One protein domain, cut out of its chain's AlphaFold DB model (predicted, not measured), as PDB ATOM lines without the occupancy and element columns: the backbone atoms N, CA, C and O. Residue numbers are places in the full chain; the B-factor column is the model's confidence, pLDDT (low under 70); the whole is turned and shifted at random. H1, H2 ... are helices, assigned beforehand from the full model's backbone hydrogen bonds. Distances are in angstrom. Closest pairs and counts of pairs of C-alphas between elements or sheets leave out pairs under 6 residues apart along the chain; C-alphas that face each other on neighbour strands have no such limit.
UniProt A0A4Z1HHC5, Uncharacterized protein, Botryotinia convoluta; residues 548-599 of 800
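AT A GLANCE: This is residues 548 to 599 of the 800 residues of an uncharacterized protein of Botryotinia convoluta (UniProt A0A4Z1HHC5). Two helices, H1 and H3, lie side by side and run the same way, with the short H2 between them along the chain. Ahead of H1, residues 548 to 564 form a long stretch with no named element. The printed part has 52 residues, is all helix and compact, with a radius of gyration of the C-alphas of 9.5 A, and spans 24 by 22 by 18 A.

HOW THE PARTS SIT: H1, residues 565 to 574, touches H3, residues 586 to 599, closest at the C-alphas of Ile 565 and Lys 586, 5.5 A apart. Their shallow tilt of 34 degrees is only just short of steep. H2, residues 579 to 582, touches H3 at residues 588 to 592 alone; the closest C-alphas, Tyr 582 and Met 589, are 4.9 A apart. H1 and H2 are close but not clearly touching, with C-alphas 572 and 582 7.3 A apart. In H1 and H3 every O i to N i+4 pair is within hydrogen-bond range; H2 is too short for one.

IN THESE COORDINATES: H1 is 14.2 A long from C-alpha 565 at (132.030, 114.871, 97.970), H2 5.8 A, and H3 20.1 A, ending at C-alpha 599 at (112.100, 125.487, 97.804).

THE WHOLE: The farthest C-alphas, Thr 557 and Lys 580, are 24.1 A apart. The printed part has no cut, and both links are tight. Mean pLDDT of the printed part is 71.0; residues 548 to 558, 560, 562, 581 and 598 to 599 are under 70.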
ATOM      1  N   SER A 548     130.156 119.024  88.068       51.22
ATOM      2  CA  SER A 548     130.944 120.033  88.791       51.22
ATOM      3  C   SER A 548     130.445 121.473  88.608       51.22
ATOM      4  O   SER A 548     130.893 122.343  89.351       51.22
ATOM      5  N   ASP A 549     129.518 121.753  87.687       54.94
ATOM      6  CA  ASP A 549     129.005 123.112  87.434       54.94
ATOM      7  C   ASP A 549     128.107 123.616  88.585       54.94
ATOM      8  O   ASP A 549     127.133 122.937  88.919       54.94
ATOM      9  N   PRO A 550     128.369 124.797  89.186       52.25
ATOM     10  CA  PRO A 550     127.534 125.378  90.242       52.25
ATOM     11  C   PRO A 550     126.023 125.432  89.951       52.25
ATOM     12  O   PRO A 550     125.227 125.372  90.892       52.25
ATOM     13  N   LYS A 551     125.624 125.539  88.675       54.28
ATOM     14  CA  LYS A 551     124.223 125.627  88.223       54.28
ATOM     15  C   LYS A 551     123.506 124.273  88.146       54.28
ATOM     16  O   LYS A 551     122.301 124.246  87.898       54.28
ATOM     17  N   TYR A 552     124.211 123.159  88.355       54.97
ATOM     18  CA  TYR A 552     123.624 121.818  88.373       54.97
ATOM     19  C   TYR A 552     122.549 121.713  89.470       54.97
ATOM     20  O   TYR A 552     122.845 121.961  90.641       54.97
ATOM     21  N   LYS A 553     121.305 121.370  89.100       67.25
ATOM     22  CA  LYS A 553     120.167 121.257  90.032       67.25
ATOM     23  C   LYS A 553     119.981 119.834  90.554       67.25
ATOM     24  O   LYS A 553     119.978 118.883  89.772       67.25
ATOM     25  N   TYR A 554     119.746 119.711  91.855       67.94
ATOM     26  CA  TYR A 554     119.571 118.428  92.542       67.94
ATOM     27  C   TYR A 554     118.087 118.051  92.709       67.94
ATOM     28  O   TYR A 554     117.213 118.912  92.640       67.94
ATOM     29  N   ARG A 555     117.785 116.752  92.870       63.25
ATOM     30  CA  ARG A 555     116.413 116.212  93.035       63.25
ATOM     31  C   ARG A 555     116.367 115.058  94.053       63.25
ATOM     32  O   ARG A 555     117.371 114.350  94.153       63.25
ATOM     33  N   PRO A 556     115.226 114.781  94.723       58.09
ATOM     34  CA  PRO A 556     115.127 113.733  95.753       58.09
ATOM     35  C   PRO A 556     115.452 112.314  95.273       58.09
ATOM     36  O   PRO A 556     115.841 111.467  96.068       58.09
ATOM     37  N   THR A 557     115.287 112.040  93.978       57.41
ATOM     38  CA  THR A 557     115.519 110.719  93.373       57.41
ATOM     39  C   THR A 557     116.989 110.427  93.045       57.41
ATOM     40  O   THR A 557     117.296 109.350  92.537       57.41
ATOM     41  N   MET A 558     117.902 111.368  93.306       60.28
ATOM     42  CA  MET A 558     119.344 111.203  93.093       60.28
ATOM     43  C   MET A 558     120.007 110.525  94.299       60.28
ATOM     44  O   MET A 558     119.668 110.835  95.439       60.28
ATOM     45  N   LYS A 559     120.992 109.642  94.073       71.31
ATOM     46  CA  LYS A 559     121.704 108.957  95.164       71.31
ATOM     47  C   LYS A 559     123.000 109.672  95.539       71.31
ATOM     48  O   LYS A 559     123.599 110.383  94.735       71.31
ATOM     49  N   ALA A 560     123.462 109.483  96.774       63.34
ATOM     50  CA  ALA A 560     124.679 110.133  97.268       63.34
ATOM     51  C   ALA A 560     125.956 109.507  96.677       63.34
ATOM     52  O   ALA A 560     126.998 110.157  96.582       63.34
ATOM     53  N   GLU A 561     125.875 108.248  96.257       72.00
ATOM     54  CA  GLU A 561     126.922 107.495  95.573       72.00
ATOM     55  C   GLU A 561     127.352 108.193  94.271       72.00
ATOM     56  O   GLU A 561     128.554 108.348  94.043       72.00
ATOM     57  N   ASP A 562     126.381 108.718  93.511       63.25
ATOM     58  CA  ASP A 562     126.504 109.282  92.153       63.25
ATOM     59  C   ASP A 562     127.374 110.552  92.030       63.25
ATOM     60  O   ASP A 562     127.550 111.077  90.922       63.25
ATOM     61  N   PHE A 563     127.892 111.089  93.140       70.44
ATOM     62  CA  PHE A 563     128.595 112.375  93.194       70.44
ATOM     63  C   PHE A 563     129.890 112.308  94.006       70.44
ATOM     64  O   PHE A 563     129.988 111.614  95.021       70.44
ATOM     65  N   MET A 564     130.893 113.099  93.618       73.88
ATOM     66  CA  MET A 564     132.077 113.319  94.451       73.88
ATOM     67  C   MET A 564     131.775 114.311  95.579       73.88
ATOM     68  O   MET A 564     131.141 115.344  95.364       73.88
ATOM     69  N   ILE A 565     132.285 114.034  96.784       77.62
ATOM     70  CA  ILE A 565     132.030 114.871  97.970       77.62
ATOM     71  C   ILE A 565     132.607 116.292  97.838       77.62
ATOM     72  O   ILE A 565     132.067 117.233  98.413       77.62
ATOM     73  N   ALA A 566     133.670 116.462  97.044       76.12
ATOM     74  CA  ALA A 566     134.231 117.769  96.709       76.12
ATOM     75  C   ALA A 566     133.250 118.621  95.880       76.12
ATOM     76  O   ALA A 566     133.051 119.792  96.193       76.12
ATOM     77  N   ASN A 567     132.585 118.024  94.883       73.00
ATOM     78  CA  ASN A 567     131.616 118.714  94.031       73.00
ATOM     79  C   ASN A 567     130.405 119.171  94.851       73.00
ATOM     80  O   ASN A 567     130.084 120.356  94.841       73.00
ATOM     81  N   LEU A 568     129.807 118.264  95.638       73.31
ATOM     82  CA  LEU A 568     128.691 118.585  96.537       73.31
ATOM     83  C   LEU A 568     129.057 119.738  97.489       73.31
ATOM     84  O   LEU A 568     128.345 120.736  97.561       73.31
ATOM     85  N   ARG A 569     130.222 119.663  98.151       79.44
ATOM     86  CA  ARG A 569     130.713 120.713  99.059       79.44
ATOM     87  C   ARG A 569     130.919 122.058  98.354       79.44
ATOM     88  O   ARG A 569     130.609 123.101  98.928       79.44
ATOM     89  N   ASN A 570     131.425 122.050  97.121       75.94
ATOM     90  CA  ASN A 570     131.589 123.264  96.320       75.94
ATOM     91  C   ASN A 570     130.236 123.839  95.870       75.94
ATOM     92  O   ASN A 570     130.086 125.057  95.822       75.94
ATOM     93  N   HIS A 571     129.232 122.998  95.609       73.75
ATOM     94  CA  HIS A 571     127.882 123.432  95.224       73.75
ATOM     95  C   HIS A 571     127.087 123.995  96.403       73.75
ATOM     96  O   HIS A 571     126.386 124.990  96.227       73.75
ATOM     97  N   CYS A 572     127.259 123.440  97.610       76.62
ATOM     98  CA  CYS A 572     126.738 124.038  98.840       76.62
ATOM     99  C   CYS A 572     127.341 125.434  99.071       76.62
ATOM    100  O   CYS A 572     126.607 126.392  99.304       76.62
ATOM    101  N   LYS A 573     128.671 125.575  98.926       78.19
ATOM    102  CA  LYS A 573     129.360 126.877  99.013       78.19
ATOM    103  C   LYS A 573     128.880 127.873  97.951       78.19
ATOM    104  O   LYS A 573     128.662 129.034  98.275       78.19
ATOM    105  N   ALA A 574     128.693 127.435  96.704       71.69
ATOM    106  CA  ALA A 574     128.225 128.296  95.615       71.69
ATOM    107  C   ALA A 574     126.775 128.787  95.804       71.69
ATOM    108  O   ALA A 574     126.418 129.840  95.286       71.69
ATOM    109  N   ARG A 575     125.962 128.057  96.580       72.31
ATOM    110  CA  ARG A 575     124.626 128.469  97.055       72.31
ATOM    111  C   ARG A 575     124.663 129.216  98.403       72.31
ATOM    112  O   ARG A 575     123.630 129.375  99.041       72.31
ATOM    113  N   GLY A 576     125.839 129.647  98.870       71.38
ATOM    114  CA  GLY A 576     126.001 130.436 100.099       71.38
ATOM    115  C   GLY A 576     125.823 129.674 101.422       71.38
ATOM    116  O   GLY A 576     125.815 130.302 102.476       71.38
ATOM    117  N   MET A 577     125.693 128.343 101.402       78.38
ATOM    118  CA  MET A 577     125.458 127.543 102.613       78.38
ATOM    119  C   MET A 577     126.714 127.453 103.496       78.38
ATOM    120  O   MET A 577     127.832 127.302 102.985       78.38
ATOM    121  N   VAL A 578     126.553 127.447 104.825       75.19
ATOM    122  CA  VAL A 578     127.669 127.332 105.776       75.19
ATOM    123  C   VAL A 578     127.936 125.858 106.109       75.19
ATOM    124  O   VAL A 578     127.044 125.014 106.100       75.19
ATOM    125  N   ILE A 579     129.189 125.515 106.437       70.88
ATOM    126  CA  ILE A 579     129.633 124.130 106.719       70.88
ATOM    127  C   ILE A 579     128.850 123.463 107.873       70.88
ATOM    128  O   ILE A 579     128.768 122.235 107.925       70.88
ATOM    129  N   LYS A 580     128.259 124.244 108.789       74.38
ATOM    130  CA  LYS A 580     127.379 123.718 109.848       74.38
ATOM    131  C   LYS A 580     126.051 123.173 109.303       74.38
ATOM    132  O   LYS A 580     125.535 122.219 109.873       74.38
ATOM    133  N   ASP A 581     125.543 123.719 108.200       68.06
ATOM    134  CA  ASP A 581     124.154 123.523 107.764       68.06
ATOM    135  C   ASP A 581     123.991 122.295 106.855       68.06
ATOM    136  O   ASP A 581     122.950 121.640 106.865       68.06
ATOM    137  N   TYR A 582     125.039 121.969 106.085       73.56
ATOM    138  CA  TYR A 582     125.092 120.815 105.175       73.56
ATOM    139  C   TYR A 582     125.941 119.639 105.685       73.56
ATOM    140  O   TYR A 582     126.005 118.586 105.043       73.56
ATOM    141  N   GLY A 583     126.592 119.786 106.841       77.88
ATOM    142  CA  GLY A 583     127.352 118.722 107.494       77.88
ATOM    143  C   GLY A 583     128.613 118.272 106.741       77.88
ATOM    144  O   GLY A 583     129.217 119.009 105.960       77.88
ATOM    145  N   ARG A 584     129.063 117.040 107.022       74.50
ATOM    146  CA  ARG A 584     130.349 116.502 106.530       74.50
ATOM    147  C   ARG A 584     130.238 115.301 105.584       74.50
ATOM    148  O   ARG A 584     131.265 114.930 105.020       74.50
ATOM    149  N   THR A 585     129.055 114.718 105.373       75.00
ATOM    150  CA  THR A 585     128.865 113.510 104.540       75.00
ATOM    151  C   THR A 585     128.210 113.838 103.195       75.00
ATOM    152  O   THR A 585     127.584 114.886 103.039       75.00
ATOM    153  N   LYS A 586     128.331 112.941 102.201       76.88
ATOM    154  CA  LYS A 586     127.673 113.128 100.893       76.88
ATOM    155  C   LYS A 586     126.148 113.238 101.022       76.88
ATOM    156  O   LYS A 586     125.547 114.083 100.371       76.88
ATOM    157  N   VAL A 587     125.544 112.401 101.870       79.44
ATOM    158  CA  VAL A 587     124.085 112.320 102.052       79.44
ATOM    159  C   VAL A 587     123.528 113.626 102.625       79.44
ATOM    160  O   VAL A 587     122.556 114.149 102.088       79.44
ATOM    161  N   SER A 588     124.169 114.204 103.652       80.38
ATOM    162  CA  SER A 588     123.706 115.469 104.245       80.38
ATOM    163  C   SER A 588     123.858 116.655 103.285       80.38
ATOM    164  O   SER A 588     122.975 117.509 103.224       80.38
ATOM    165  N   MET A 589     124.934 116.679 102.488       80.56
ATOM    166  CA  MET A 589     125.132 117.695 101.447       80.56
ATOM    167  C   MET A 589     124.081 117.587 100.341       80.56
ATOM    168  O   MET A 589     123.467 118.590  99.989       80.56
ATOM    169  N   LEU A 590     123.843 116.378  99.822       77.94
ATOM    170  CA  LEU A 590     122.858 116.146  98.768       77.94
ATOM    171  C   LEU A 590     121.440 116.503  99.238       77.94
ATOM    172  O   LEU A 590     120.756 117.252  98.550       77.94
ATOM    173  N   ALA A 591     121.029 116.064 100.431       80.12
ATOM    174  CA  ALA A 591     119.712 116.387 100.983       80.12
ATOM    175  C   ALA A 591     119.478 117.906 101.112       80.12
ATOM    176  O   ALA A 591     118.408 118.395 100.756       80.12
ATOM    177  N   LYS A 592     120.488 118.676 101.549       81.44
ATOM    178  CA  LYS A 592     120.387 120.144 101.642       81.44
ATOM    179  C   LYS A 592     120.418 120.854 100.289       81.44
ATOM    180  O   LYS A 592     119.771 121.889 100.140       81.44
ATOM    181  N   LEU A 593     121.123 120.304  99.301       77.00
ATOM    182  CA  LEU A 593     121.085 120.796  97.920       77.00
ATOM    183  C   LEU A 593     119.711 120.571  97.276       77.00
ATOM    184  O   LEU A 593     119.206 121.471  96.610       77.00
ATOM    185  N   VAL A 594     119.085 119.419  97.532       76.50
ATOM    186  CA  VAL A 594     117.706 119.121  97.120       76.50
ATOM    187  C   VAL A 594     116.718 120.080  97.789       76.50
ATOM    188  O   VAL A 594     116.015 120.793  97.083       76.50
ATOM    189  N   GLU A 595     116.719 120.186  99.125       76.56
ATOM    190  CA  GLU A 595     115.791 121.060  99.869       76.56
ATOM    191  C   GLU A 595     115.850 122.524  99.388       76.56
ATOM    192  O   GLU A 595     114.826 123.196  99.258       76.56
ATOM    193  N   HIS A 596     117.057 123.016  99.100       76.25
ATOM    194  CA  HIS A 596     117.280 124.356  98.563       76.25
ATOM    195  C   HIS A 596     116.726 124.517  97.140       76.25
ATOM    196  O   HIS A 596     116.067 125.515  96.838       76.25
ATOM    197  N   ASP A 597     116.996 123.565  96.249       70.19
ATOM    198  CA  ASP A 597     116.586 123.660  94.848       70.19
ATOM    199  C   ASP A 597     115.075 123.409  94.660       70.19
ATOM    200  O   ASP A 597     114.482 123.979  93.743       70.19
ATOM    201  N   GLU A 598     114.443 122.639  95.554       67.75
ATOM    202  CA  GLU A 598     112.990 122.430  95.604       67.75
ATOM    203  C   GLU A 598     112.243 123.637  96.175       67.75
ATOM    204  O   GLU A 598     111.281 124.089  95.561       67.75
ATOM    205  N   LYS A 599     112.710 124.246  97.277       65.19
ATOM    206  CA  LYS A 599     112.100 125.487  97.804       65.19
ATOM    207  C   LYS A 599     112.107 126.621  96.776       65.19
ATOM    208  O   LYS A 599     111.134 127.358  96.682       65.19
TER     209      LYS A 599